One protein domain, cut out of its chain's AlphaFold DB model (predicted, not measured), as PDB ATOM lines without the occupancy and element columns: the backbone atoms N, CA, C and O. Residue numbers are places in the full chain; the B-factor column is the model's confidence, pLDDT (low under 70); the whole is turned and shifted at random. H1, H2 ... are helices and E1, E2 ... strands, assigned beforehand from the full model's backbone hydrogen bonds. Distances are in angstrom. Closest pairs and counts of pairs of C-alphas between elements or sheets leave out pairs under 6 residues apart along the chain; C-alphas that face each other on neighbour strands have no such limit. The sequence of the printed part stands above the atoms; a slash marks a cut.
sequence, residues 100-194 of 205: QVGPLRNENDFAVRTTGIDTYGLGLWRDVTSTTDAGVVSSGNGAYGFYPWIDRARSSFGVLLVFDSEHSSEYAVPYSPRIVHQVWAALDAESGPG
ATOM      1  N   GLN A 100      59.951  35.738  38.341       93.62
ATOM      2  CA  GLN A 100      58.541  35.771  38.731       93.62
ATOM      3  C   GLN A 100      58.298  36.680  39.951       93.62
ATOM      4  O   GLN A 100      57.156  36.821  40.389       93.62
ATOM      5  N   VAL A 101      59.348  37.299  40.511       91.69
ATOM      6  CA  VAL A 101      59.270  38.192  41.681       91.69
ATOM      7  C   VAL A 101      59.270  39.658  41.247       91.69
ATOM      8  O   VAL A 101      58.435  40.445  41.702       91.69
ATOM      9  N   GLY A 102      60.188  40.037  40.353       88.88
ATOM     10  CA  GLY A 102      60.283  41.390  39.806       88.88
ATOM     11  C   GLY A 102      60.379  42.465  40.902       88.88
ATOM     12  O   GLY A 102      61.270  42.390  41.747       88.88
ATOM     13  N   PRO A 103      59.486  43.473  40.929       90.00
ATOM     14  CA  PRO A 103      59.544  44.571  41.898       90.00
ATOM     15  C   PRO A 103      59.114  44.178  43.323       90.00
ATOM     16  O   PRO A 103      59.196  45.007  44.224       90.00
ATOM     17  N   LEU A 104      58.640  42.947  43.545       91.25
ATOM     18  CA  LEU A 104      58.152  42.474  44.849       91.25
ATOM     19  C   LEU A 104      59.251  41.849  45.725       91.25
ATOM     20  O   LEU A 104      58.950  41.165  46.703       91.25
ATOM     21  N   ARG A 105      60.522  42.056  45.368       90.75
ATOM     22  CA  ARG A 105      61.679  41.546  46.113       90.75
ATOM     23  C   ARG A 105      61.663  42.040  47.549       90.75
ATOM     24  O   ARG A 105      61.405  43.211  47.821       90.75
ATOM     25  N   ASN A 106      61.963  41.129  48.464       90.69
ATOM     26  CA  ASN A 106      61.977  41.412  49.887       90.69
ATOM     27  C   ASN A 106      63.164  40.711  50.548       90.69
ATOM     28  O   ASN A 106      63.116  39.517  50.826       90.69
ATOM     29  N   GLU A 107      64.202  41.480  50.860       89.88
ATOM     30  CA  GLU A 107      65.378  41.019  51.612       89.88
ATOM     31  C   GLU A 107      65.029  40.504  53.021       89.88
ATOM     32  O   GLU A 107      65.747  39.689  53.598       89.88
ATOM     33  N   ASN A 108      63.886  40.932  53.566       92.56
ATOM     34  CA  ASN A 108      63.371  40.472  54.851       92.56
ATOM     35  C   ASN A 108      62.475  39.230  54.729       92.56
ATOM     36  O   ASN A 108      61.872  38.808  55.725       92.56
ATOM     37  N   ASP A 109      62.354  38.627  53.549       92.56
ATOM     38  CA  ASP A 109      61.718  37.324  53.428       92.56
ATOM     39  C   ASP A 109      62.585  36.242  54.099       92.56
ATOM     40  O   ASP A 109      63.815  36.272  54.063       92.56
ATOM     41  N   PHE A 110      61.943  35.288  54.777       89.06
ATOM     42  CA  PHE A 110      62.658  34.226  55.487       89.06
ATOM     43  C   PHE A 110      63.483  33.348  54.546       89.06
ATOM     44  O   PHE A 110      64.605  32.974  54.891       89.06
ATOM     45  N   ALA A 111      62.937  33.029  53.375       88.94
ATOM     46  CA  ALA A 111      63.623  32.198  52.412       88.94
ATOM     47  C   ALA A 111      64.809  32.956  51.811       88.94
ATOM     48  O   ALA A 111      65.890  32.385  51.768       88.94
ATOM     49  N   VAL A 112      64.658  34.251  51.505       92.62
ATOM     50  CA  VAL A 112      65.769  35.103  51.036       92.62
ATOM     51  C   VAL A 112      66.885  35.189  52.076       92.62
ATOM     52  O   VAL A 112      68.048  35.007  51.735       92.62
ATOM     53  N   ARG A 113      66.564  35.370  53.364       93.00
ATOM     54  CA  ARG A 113      67.581  35.338  54.434       93.00
ATOM     55  C   ARG A 113      68.258  33.977  54.606       93.00
ATOM     56  O   ARG A 113      69.383  33.924  55.085       93.00
ATOM     57  N   THR A 114      67.565  32.891  54.270       91.50
ATOM     58  CA  THR A 114      68.080  31.520  54.408       91.50
ATOM     59  C   THR A 114      68.949  31.113  53.217       91.50
ATOM     60  O   THR A 114      70.008  30.521  53.400       91.50
ATOM     61  N   THR A 115      68.509  31.415  51.995       91.31
ATOM     62  CA  THR A 115      69.197  31.037  50.754       91.31
ATOM     63  C   THR A 115      70.226  32.075  50.315       91.31
ATOM     64  O   THR A 115      71.183  31.726  49.633       91.31
ATOM     65  N   GLY A 116      70.032  33.345  50.681       91.31
ATOM     66  CA  GLY A 116      70.759  34.485  50.119       91.31
ATOM     67  C   GLY A 116      70.305  34.873  48.707       91.31
ATOM     68  O   GLY A 116      70.965  35.687  48.069       91.31
ATOM     69  N   ILE A 117      69.208  34.295  48.206       92.25
ATOM     70  CA  ILE A 117      68.737  34.449  46.824       92.25
ATOM     71  C   ILE A 117      67.405  35.198  46.842       92.25
ATOM     72  O   ILE A 117      66.413  34.691  47.365       92.25
ATOM     73  N   ASP A 118      67.371  36.398  46.265       91.38
ATOM     74  CA  ASP A 118      66.193  37.278  46.225       91.38
ATOM     75  C   ASP A 118      65.359  37.138  44.933       91.38
ATOM     76  O   ASP A 118      64.327  37.789  44.767       91.38
ATOM     77  N   THR A 119      65.800  36.276  44.018       91.75
ATOM     78  CA  THR A 119      65.183  35.950  42.728       91.75
ATOM     79  C   THR A 119      64.464  34.593  42.792       91.75
ATOM     80  O   THR A 119      64.960  33.622  43.369       91.75
ATOM     81  N   TYR A 120      63.307  34.470  42.135       93.25
ATOM     82  CA  TYR A 120      62.601  33.186  42.049       93.25
ATOM     83  C   TYR A 120      61.911  33.007  40.698       93.25
ATOM     84  O   TYR A 120      61.349  33.956  40.150       93.25
ATOM     85  N   GLY A 121      61.981  31.788  40.167       94.06
ATOM     86  CA  GLY A 121      61.299  31.353  38.953       94.06
ATOM     87  C   GLY A 121      60.050  30.521  39.249       94.06
ATOM     88  O   GLY A 121      59.532  30.500  40.368       94.06
ATOM     89  N   LEU A 122      59.550  29.776  38.265       93.62
ATOM     90  CA  LEU A 122      58.444  28.841  38.498       93.62
ATOM     91  C   LEU A 122      58.973  27.537  39.108       93.62
ATOM     92  O   LEU A 122      59.177  26.541  38.419       93.62
ATOM     93  N   GLY A 123      59.140  27.545  40.431       90.69
ATOM     94  CA  GLY A 123      59.523  26.363  41.211       90.69
ATOM     95  C   GLY A 123      61.029  26.160  41.371       90.69
ATOM     96  O   GLY A 123      61.439  25.078  41.784       90.69
ATOM     97  N   LEU A 124      61.832  27.180  41.068       94.50
ATOM     98  CA  LEU A 124      63.283  27.164  41.229       94.50
ATOM     99  C   LEU A 124      63.798  28.522  41.720       94.50
ATOM    100  O   LEU A 124      63.216  29.566  41.422       94.50
ATOM    101  N   TRP A 125      64.884  28.487  42.481       95.38
ATOM    102  CA  TRP A 125      65.690  29.648  42.842       95.38
ATOM    103  C   TRP A 125      66.601  30.004  41.672       95.38
ATOM    104  O   TRP A 125      67.092  29.109  40.985       95.38
ATOM    105  N   ARG A 126      66.835  31.298  41.436       94.62
ATOM    106  CA  ARG A 126      67.725  31.769  40.361       94.62
ATOM    107  C   ARG A 126      69.030  32.265  40.989       94.62
ATOM    108  O   ARG A 126      69.272  33.468  41.042       94.62
ATOM    109  N   ASP A 127      69.807  31.322  41.520       93.12
ATOM    110  CA  ASP A 127      71.019  31.514  42.330       93.12
ATOM    111  C   ASP A 127      71.976  32.571  41.769       93.12
ATOM    112  O   ASP A 127      72.483  33.411  42.510       93.12
ATOM    113  N   VAL A 128      72.215  32.534  40.456       91.06
ATOM    114  CA  VAL A 128      73.051  33.512  39.754       91.06
ATOM    115  C   VAL A 128      72.310  33.981  38.515       91.06
ATOM    116  O   VAL A 128      71.878  33.167  37.696       91.06
ATOM    117  N   THR A 129      72.205  35.296  38.345       89.81
ATOM    118  CA  THR A 129      71.636  35.924  37.152       89.81
ATOM    119  C   THR A 129      72.673  36.786  36.436       89.81
ATOM    120  O   THR A 129      73.635  37.276  37.029       89.81
ATOM    121  N   SER A 130      72.504  36.953  35.126       85.19
ATOM    122  CA  SER A 130      73.310  37.880  34.336       85.19
ATOM    123  C   SER A 130      72.877  39.330  34.579       85.19
ATOM    124  O   SER A 130      71.811  39.608  35.128       85.19
ATOM    125  N   THR A 131      73.656  40.285  34.066       80.69
ATOM    126  CA  THR A 131      73.294  41.714  34.073       80.69
ATOM    127  C   THR A 131      72.024  42.032  33.277       80.69
ATOM    128  O   THR A 131      71.463  43.113  33.431       80.69
ATOM    129  N   THR A 132      71.575  41.117  32.416       81.69
ATOM    130  CA  THR A 132      70.318  41.214  31.656       81.69
ATOM    131  C   THR A 132      69.214  40.345  32.259       81.69
ATOM    132  O   THR A 132      68.257  40.018  31.563       81.69
ATOM    133  N   ASP A 133      69.375  39.922  33.515       78.94
ATOM    134  CA  ASP A 133      68.445  39.062  34.249       78.94
ATOM    135  C   ASP A 133      68.175  37.706  33.560       78.94
ATOM    136  O   ASP A 133      67.097  37.130  33.671       78.94
ATOM    137  N   ALA A 134      69.160  37.154  32.844       81.12
ATOM    138  CA  ALA A 134      69.099  35.760  32.402       81.12
ATOM    139  C   ALA A 134      69.542  34.843  33.550       81.12
ATOM    140  O   ALA A 134      70.531  35.141  34.218       81.12
ATOM    141  N   GLY A 135      68.834  33.733  33.787       81.62
ATOM    142  CA  GLY A 135      69.275  32.720  34.751       81.62
ATOM    143  C   GLY A 135      70.577  32.066  34.284       81.62
ATOM    144  O   GLY A 135      70.639  31.537  33.178       81.62
ATOM    145  N   VAL A 136      71.621  32.130  35.111       90.88
ATOM    146  CA  VAL A 136      72.931  31.511  34.848       90.88
ATOM    147  C   VAL A 136      73.048  30.214  35.633       90.88
ATOM    148  O   VAL A 136      73.320  29.165  35.053       90.88
ATOM    149  N   VAL A 137      72.782  30.285  36.937       93.62
ATOM    150  CA  VAL A 137      72.676  29.125  37.822       93.62
ATOM    151  C   VAL A 137      71.301  29.154  38.466       93.62
ATOM    152  O   VAL A 137      70.858  30.197  38.948       93.62
ATOM    153  N   SER A 138      70.612  28.020  38.438       95.62
ATOM    154  CA  SER A 138      69.298  27.834  39.055       95.62
ATOM    155  C   SER A 138      69.297  26.594  39.932       95.62
ATOM    156  O   SER A 138      69.942  25.604  39.585       95.62
ATOM    157  N   SER A 139      68.551  26.620  41.034       95.62
ATOM    158  CA  SER A 139      68.504  25.509  41.983       95.62
ATOM    159  C   SER A 139      67.119  25.216  42.548       95.62
ATOM    160  O   SER A 139      66.188  26.017  42.487       95.62
ATOM    161  N   GLY A 140      66.989  24.034  43.144       92.31
ATOM    162  CA  GLY A 140      65.791  23.579  43.852       92.31
ATOM    163  C   GLY A 140      66.016  23.407  45.354       92.31
ATOM    164  O   GLY A 140      65.583  22.390  45.889       92.31
ATOM    165  N   ASN A 141      66.727  24.341  46.008       90.25
ATOM    166  CA  ASN A 141      67.087  24.275  47.436       90.25
ATOM    167  C   ASN A 141      65.954  23.721  48.323       90.25
ATOM    168  O   ASN A 141      64.876  24.317  48.430       90.25
ATOM    169  N   GLY A 142      66.226  22.594  48.984       89.69
ATOM    170  CA  GLY A 142      65.348  21.968  49.966       89.69
ATOM    171  C   GLY A 142      65.774  22.291  51.396       89.69
ATOM    172  O   GLY A 142      66.958  22.420  51.688       89.69
ATOM    173  N   ALA A 143      64.806  22.365  52.313       88.06
ATOM    174  CA  ALA A 143      65.010  22.845  53.687       88.06
ATOM    175  C   ALA A 143      66.059  22.073  54.518       88.06
ATOM    176  O   ALA A 143      66.556  22.613  55.500       88.06
ATOM    177  N   TYR A 144      66.395  20.843  54.120       91.06
ATOM    178  CA  TYR A 144      67.347  19.959  54.807       91.06
ATOM    179  C   TYR A 144      68.697  19.834  54.077       91.06
ATOM    180  O   TYR A 144      69.410  18.851  54.257       91.06
ATOM    181  N   GLY A 145      69.034  20.800  53.213       91.94
ATOM    182  CA  GLY A 145      70.309  20.849  52.487       91.94
ATOM    183  C   GLY A 145      70.302  20.158  51.121       91.94
ATOM    184  O   GLY A 145      71.326  20.131  50.444       91.94
ATOM    185  N   PHE A 146      69.172  19.612  50.673       93.75
ATOM    186  CA  PHE A 146      69.041  19.092  49.311       93.75
ATOM    187  C   PHE A 146      69.308  20.195  48.277       93.75
ATOM    188  O   PHE A 146      68.656  21.241  48.318       93.75
ATOM    189  N   TYR A 147      70.233  19.958  47.345       95.31
ATOM    190  CA  TYR A 147      70.652  20.972  46.379       95.31
ATOM    191  C   TYR A 147      70.843  20.397  44.968       95.31
ATOM    192  O   TYR A 147      71.930  19.930  44.620       95.31
ATOM    193  N   PRO A 148      69.791  20.409  44.135       96.44
ATOM    194  CA  PRO A 148      69.926  20.244  42.700       96.44
ATOM    195  C   PRO A 148      70.236  21.588  42.046       96.44
ATOM    196  O   PRO A 148      69.676  22.610  42.450       96.44
ATOM    197  N   TRP A 149      71.067  21.579  41.008       95.94
ATOM    198  CA  TRP A 149      71.390  22.780  40.244       95.94
ATOM    199  C   TRP A 149      71.413  22.521  38.740       95.94
ATOM    200  O   TRP A 149      71.647  21.402  38.276       95.94
ATOM    201  N   ILE A 150      71.233  23.603  37.993       96.62
ATOM    202  CA  ILE A 150      71.497  23.713  36.563       96.62
ATOM    203  C   ILE A 150      72.387  24.934  36.380       96.62
ATOM    204  O   ILE A 150      72.034  26.027  36.820       96.62
ATOM    205  N   ASP A 151      73.532  24.744  35.740       93.94
ATOM    206  CA  ASP A 151      74.484  25.791  35.398       93.94
ATOM    207  C   ASP A 151      74.574  25.906  33.874       93.94
ATOM    208  O   ASP A 151      75.206  25.097  33.185       93.94
ATOM    209  N   ARG A 152      73.925  26.947  33.349       92.50
ATOM    210  CA  ARG A 152      73.886  27.254  31.919       92.50
ATOM    211  C   ARG A 152      75.226  27.786  31.410       92.50
ATOM    212  O   ARG A 152      75.533  27.578  30.241       92.50
ATOM    213  N   ALA A 153      76.043  28.423  32.255       88.00
ATOM    214  CA  ALA A 153      77.364  28.910  31.852       88.00
ATOM    215  C   ALA A 153      78.344  27.757  31.618       88.00
ATOM    216  O   ALA A 153      79.114  27.795  30.660       88.00
ATOM    217  N   ARG A 154      78.285  26.715  32.454       87.88
ATOM    218  CA  ARG A 154      79.133  25.516  32.331       87.88
ATOM    219  C   ARG A 154      78.502  24.391  31.513       87.88
ATOM    220  O   ARG A 154      79.138  23.360  31.331       87.88
ATOM    221  N   SER A 155      77.265  24.565  31.034       91.00
ATOM    222  CA  SER A 155      76.473  23.488  30.412       91.00
ATOM    223  C   SER A 155      76.456  22.220  31.275       91.00
ATOM    224  O   SER A 155      76.650  21.107  30.788       91.00
ATOM    225  N   SER A 156      76.270  22.400  32.583       92.12
ATOM    226  CA  SER A 156      76.336  21.324  33.570       92.12
ATOM    227  C   SER A 156      75.114  21.337  34.478       92.12
ATOM    228  O   SER A 156      74.414  22.339  34.611       92.12
ATOM    229  N   PHE A 157      74.845  20.209  35.113       95.50
ATOM    230  CA  PHE A 157      73.803  20.077  36.118       95.50
ATOM    231  C   PHE A 157      74.216  19.006  37.119       95.50
ATOM    232  O   PHE A 157      75.125  18.213  36.864       95.50
ATOM    233  N   GLY A 158      73.535  18.959  38.254       94.88
ATOM    234  CA  GLY A 158      73.789  17.917  39.228       94.88
ATOM    235  C   GLY A 158      72.858  17.984  40.418       94.88
ATOM    236  O   GLY A 158      71.943  18.806  40.489       94.88
ATOM    237  N   VAL A 159      73.082  17.055  41.340       95.50
ATOM    238  CA  VAL A 159      72.286  16.908  42.550       95.50
ATOM    239  C   VAL A 159      73.208  16.552  43.703       95.50
ATOM    240  O   VAL A 159      73.890  15.529  43.665       95.50
ATOM    241  N   LEU A 160      73.182  17.369  44.751       93.50
ATOM    242  CA  LEU A 160      73.730  17.026  46.053       93.50
ATOM    243  C   LEU A 160      72.575  16.591  46.969       93.50
ATOM    244  O   LEU A 160      71.752  17.404  47.398       93.50
ATOM    245  N   LEU A 161      72.491  15.284  47.231       89.94
ATOM    246  CA  LEU A 161      71.495  14.704  48.133       89.94
ATOM    247  C   LEU A 161      71.971  14.791  49.582       89.94
ATOM    248  O   LEU A 161      72.772  13.974  50.028       89.94
ATOM    249  N   VAL A 162      71.433  15.761  50.313       90.62
ATOM    250  CA  VAL A 162      71.623  15.912  51.759       90.62
ATOM    251  C   VAL A 162      70.257  15.907  52.433       90.62
ATOM    252  O   VAL A 162      69.289  16.469  51.915       90.62
ATOM    253  N   PHE A 163      70.195  15.250  53.585       89.69
ATOM    254  CA  PHE A 163      69.058  15.293  54.490       89.69
ATOM    255  C   PHE A 163      69.586  15.494  55.909       89.69
ATOM    256  O   PHE A 163      69.842  14.536  56.635       89.69
ATOM    257  N   ASP A 164      69.815  16.752  56.270       90.56
ATOM    258  CA  ASP A 164      70.210  17.139  57.619       90.56
ATOM    259  C   ASP A 164      68.965  17.501  58.432       90.56
ATOM    260  O   ASP A 164      68.416  18.592  58.293       90.56
ATOM    261  N   SER A 165      68.492  16.557  59.248       88.25
ATOM    262  CA  SER A 165      67.373  16.766  60.173       88.25
ATOM    263  C   SER A 165      67.797  17.261  61.556       88.25
ATOM    264  O   SER A 165      66.930  17.534  62.384       88.25
ATOM    265  N   GLU A 166      69.102  17.337  61.819       91.44
ATOM    266  CA  GLU A 166      69.657  17.687  63.130       91.44
ATOM    267  C   GLU A 166      69.881  19.199  63.256       91.44
ATOM    268  O   GLU A 166      69.748  19.765  64.344       91.44
ATOM    269  N   HIS A 167      70.178  19.872  62.142       91.25
ATOM    270  CA  HIS A 167      70.377  21.317  62.093       91.25
ATOM    271  C   HIS A 167      69.184  22.065  61.484       91.25
ATOM    272  O   HIS A 167      68.291  21.498  60.854       91.25
ATOM    273  N   SER A 168      69.158  23.386  61.687       89.00
ATOM    274  CA  SER A 168      68.117  24.242  61.120       89.00
ATOM    275  C   SER A 168      68.329  24.482  59.621       89.00
ATOM    276  O   SER A 168      69.435  24.345  59.094       89.00
ATOM    277  N   SER A 169      67.272  24.908  58.925       87.56
ATOM    278  CA  SER A 169      67.353  25.266  57.503       87.56
ATOM    279  C   SER A 169      68.356  26.389  57.231       87.56
ATOM    280  O   SER A 169      69.040  26.366  56.216       87.56
ATOM    281  N   GLU A 170      68.499  27.337  58.158       90.75
ATOM    282  CA  GLU A 170      69.466  28.438  58.099       90.75
ATOM    283  C   GLU A 170      70.922  27.947  58.115       90.75
ATOM    284  O   GLU A 170      71.816  28.671  57.683       90.75
ATOM    285  N   TYR A 171      71.163  26.722  58.587       91.06
ATOM    286  CA  TYR A 171      72.459  26.057  58.499       91.06
ATOM    287  C   TYR A 171      72.556  25.172  57.251       91.06
ATOM    288  O   TYR A 171      73.467  25.345  56.441       91.06
ATOM    289  N   ALA A 172      71.615  24.241  57.076       91.38
ATOM    290  CA  ALA A 172      71.710  23.195  56.061       91.38
ATOM    291  C   ALA A 172      71.585  23.733  54.625       91.38
ATOM    292  O   ALA A 172      72.332  23.317  53.739       91.38
ATOM    293  N   VAL A 173      70.666  24.678  54.389       92.38
ATOM    294  CA  VAL A 173      70.380  25.225  53.052       92.38
ATOM    295  C   VAL A 173      71.588  25.938  52.439       92.38
ATOM    296  O   VAL A 173      71.959  25.570  51.330       92.38
ATOM    297  N   PRO A 174      72.251  26.907  53.103       92.12
ATOM    298  CA  PRO A 174      73.396  27.586  52.498       92.12
ATOM    299  C   PRO A 174      74.663  26.720  52.444       92.12
ATOM    300  O   PRO A 174      75.605  27.068  51.731       92.12
ATOM    301  N   TYR A 175      74.733  25.611  53.186       92.06
ATOM    302  CA  TYR A 175      75.935  24.779  53.243       92.06
ATOM    303  C   TYR A 175      76.179  23.996  51.945       92.06
ATOM    304  O   TYR A 175      77.293  23.996  51.419       92.06
ATOM    305  N   SER A 176      75.137  23.389  51.381       92.19
ATOM    306  CA  SER A 176      75.242  22.594  50.152       92.19
ATOM    307  C   SER A 176      75.703  23.393  48.920       92.19
ATOM    308  O   SER A 176      76.669  22.966  48.280       92.19
ATOM    309  N   PRO A 177      75.128  24.576  48.606       90.56
ATOM    310  CA  PRO A 177      75.633  25.436  47.536       90.56
ATOM    311  C   PRO A 177      77.096  25.840  47.743       90.56
ATOM    312  O   PRO A 177      77.864  25.866  46.785       90.56
ATOM    313  N   ARG A 178      77.529  26.101  48.989       89.81
ATOM    314  CA  ARG A 178      78.931  26.447  49.285       89.81
ATOM    315  C   ARG A 178      79.893  25.325  48.908       89.81
ATOM    316  O   ARG A 178      80.917  25.613  48.294       89.81
ATOM    317  N   ILE A 179      79.566  24.071  49.235       89.25
ATOM    318  CA  ILE A 179      80.377  22.911  48.825       89.25
ATOM    319  C   ILE A 179      80.456  22.847  47.301       89.25
ATOM    320  O   ILE A 179      81.542  22.723  46.738       89.25
ATOM    321  N   VAL A 180      79.315  22.960  46.621       89.38
ATOM    322  CA  VAL A 180      79.265  22.863  45.159       89.38
ATOM    323  C   VAL A 180      80.064  23.992  44.494       89.38
ATOM    324  O   VAL A 180      80.844  23.733  43.582       89.38
ATOM    325  N   HIS A 181      79.971  25.223  45.000       86.31
ATOM    326  CA  HIS A 181      80.752  26.354  44.496       86.31
ATOM    327  C   HIS A 181      82.262  26.168  44.704       86.31
ATOM    328  O   HIS A 181      83.046  26.575  43.849       86.31
ATOM    329  N   GLN A 182      82.688  25.541  45.807       87.19
ATOM    330  CA  GLN A 182      84.098  25.193  46.020       87.19
ATOM    331  C   GLN A 182      84.585  24.157  45.003       87.19
ATOM    332  O   GLN A 182      85.691  24.292  44.484       87.19
ATOM    333  N   VAL A 183      83.754  23.161  44.681       84.94
ATOM    334  CA  VAL A 183      84.062  22.173  43.639       84.94
ATOM    335  C   VAL A 183      84.187  22.850  42.275       84.94
ATOM    336  O   VAL A 183      85.167  22.613  41.578       84.94
ATOM    337  N   TRP A 184      83.260  23.737  41.905       85.88
ATOM    338  CA  TRP A 184      83.365  24.491  40.650       85.88
ATOM    339  C   TRP A 184      84.623  25.353  40.596       85.88
ATOM    340  O   TRP A 184      85.328  25.324  39.596       85.88
ATOM    341  N   ALA A 185      84.949  26.065  41.678       85.19
ATOM    342  CA  ALA A 185      86.158  26.880  41.737       85.19
ATOM    343  C   ALA A 185      87.438  26.040  41.570       85.19
ATOM    344  O   ALA A 185      88.379  26.484  40.914       85.19
ATOM    345  N   ALA A 186      87.472  24.826  42.129       84.38
ATOM    346  CA  ALA A 186      88.584  23.900  41.939       84.38
ATOM    347  C   ALA A 186      88.688  23.421  40.480       84.38
ATOM    348  O   ALA A 186      89.769  23.475  39.899       84.38
ATOM    349  N   LEU A 187      87.564  23.034  39.864       81.06
ATOM    350  CA  LEU A 187      87.517  22.616  38.457       81.06
ATOM    351  C   LEU A 187      87.936  23.741  37.498       81.06
ATOM    352  O   LEU A 187      88.665  23.505  36.532       81.06
ATOM    353  N   ASP A 188      87.515  24.975  37.776       82.38
ATOM    354  CA  ASP A 188      87.889  26.148  36.985       82.38
ATOM    355  C   ASP A 188      89.401  26.434  37.100       82.38
ATOM    356  O   ASP A 188      90.050  26.754  36.104       82.38
ATOM    357  N   ALA A 189      89.986  26.272  38.293       79.50
ATOM    358  CA  ALA A 189      91.422  26.452  38.516       79.50
ATOM    359  C   ALA A 189      92.275  25.402  37.782       79.50
ATOM    360  O   ALA A 189      93.357  25.728  37.290       79.50
ATOM    361  N   GLU A 190      91.784  24.166  37.668       74.44
ATOM    362  CA  GLU A 190      92.432  23.096  36.898       74.44
ATOM    363  C   GLU A 190      92.326  23.307  35.377       74.44
ATOM    364  O   GLU A 190      93.217  22.898  34.632       74.44
ATOM    365  N   SER A 191      91.274  23.988  34.909       67.69
ATOM    366  CA  SER A 191      90.983  24.192  33.479       67.69
ATOM    367  C   SER A 191      91.773  25.341  32.821       67.69
ATOM    368  O   SER A 191      91.766  25.470  31.595       67.69
ATOM    369  N   GLY A 192      92.493  26.155  33.605       51.44
ATOM    370  CA  GLY A 192      93.286  27.300  33.136       51.44
ATOM    371  C   GLY A 192      92.462  28.577  32.861       51.44
ATOM    372  O   GLY A 192      91.243  28.525  32.698       51.44
ATOM    373  N   PRO A 193      93.096  29.767  32.817       48.03
ATOM    374  CA  PRO A 193      92.385  31.038  32.681       48.03
ATOM    375  C   PRO A 193      91.915  31.242  31.234       48.03
ATOM    376  O   PRO A 193      92.687  31.713  30.399       48.03
ATOM    377  N   GLY A 194      90.664  30.895  30.903       50.38
ATOM    378  CA  GLY A 194      90.204  31.119  29.527       50.38
ATOM    379  C   GLY A 194      88.745  30.903  29.126       50.38
ATOM    380  O   GLY A 194      88.415  31.337  28.027       50.38
TER     381      GLY A 194
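This is residues 100 to 194 of the 205 residues of the protein "Serine hydrolase" of Actinobacteria bacterium (UniProt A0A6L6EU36). A sheet of four antiparallel strands has one long helix, H2, slantwise over one face, nearest to E3 and E4, and short H1 packs on the first residues of H2, off the sheet. Residues 189 to 194, of which 189 to 191 belong to H2, stick out. The printed part has 95 residues, with named elements in the order H1 E1 E2 E3 E4 H2, of mixed class. The strands, in sheet order E1 E2 E3 E4, form a meander, each the antiparallel neighbour of the one before; H2 on one face makes two layers. The whole is compact, with a radius of gyration of the C-alphas of 13.9 A, yet flat, spanning 39 by 36 by 19 A.

Start with E1, residues 125 to 129, and E2, residues 135 to 139, a hairpin: N 125 and O 139 are within hydrogen-bond range at 2.8 A. E2 and E3, residues 147 to 151, are a hairpin with N 138 and O 150 at 2.9 A; E3 and E4, residues 156 to 160, are another, with N 151 and O 156 at 2.8 A. H2, residues 169 to 191, is on the sheet at a height of 9.9 A, slantwise to the strands, 35 degrees from E3 on the local plane. It lies over E3 and only just not over E4, on which 2 of its C-alphas fall. Look at Tyr 147 and Ser 176, the closest C-alphas of E3 and H2, 6.2 A apart. With residues 169 to 174 alone H2 touches H1, residues 110 to 115, at a shallow tilt of 27 degrees, the same way; their closest C-alphas, Thr 114 and Glu 170, are 5.0 A apart. Each O i to N i+4 pair in H1 is within hydrogen-bond range; in H2, 15 of 19 are.

Find C-alpha 110 at (62.658, 34.226, 55.487), where H1 begins. H2 runs 33.7 A from C-alpha 169 at (67.353, 25.266, 57.503) to C-alpha 191 at (90.983, 24.192, 33.479).

The printed part has no cut and no long link. The C-alphas farthest apart, Glu 166 and Gly 194, are 41.6 A apart. Residues 191 to 194 have pLDDT under 70.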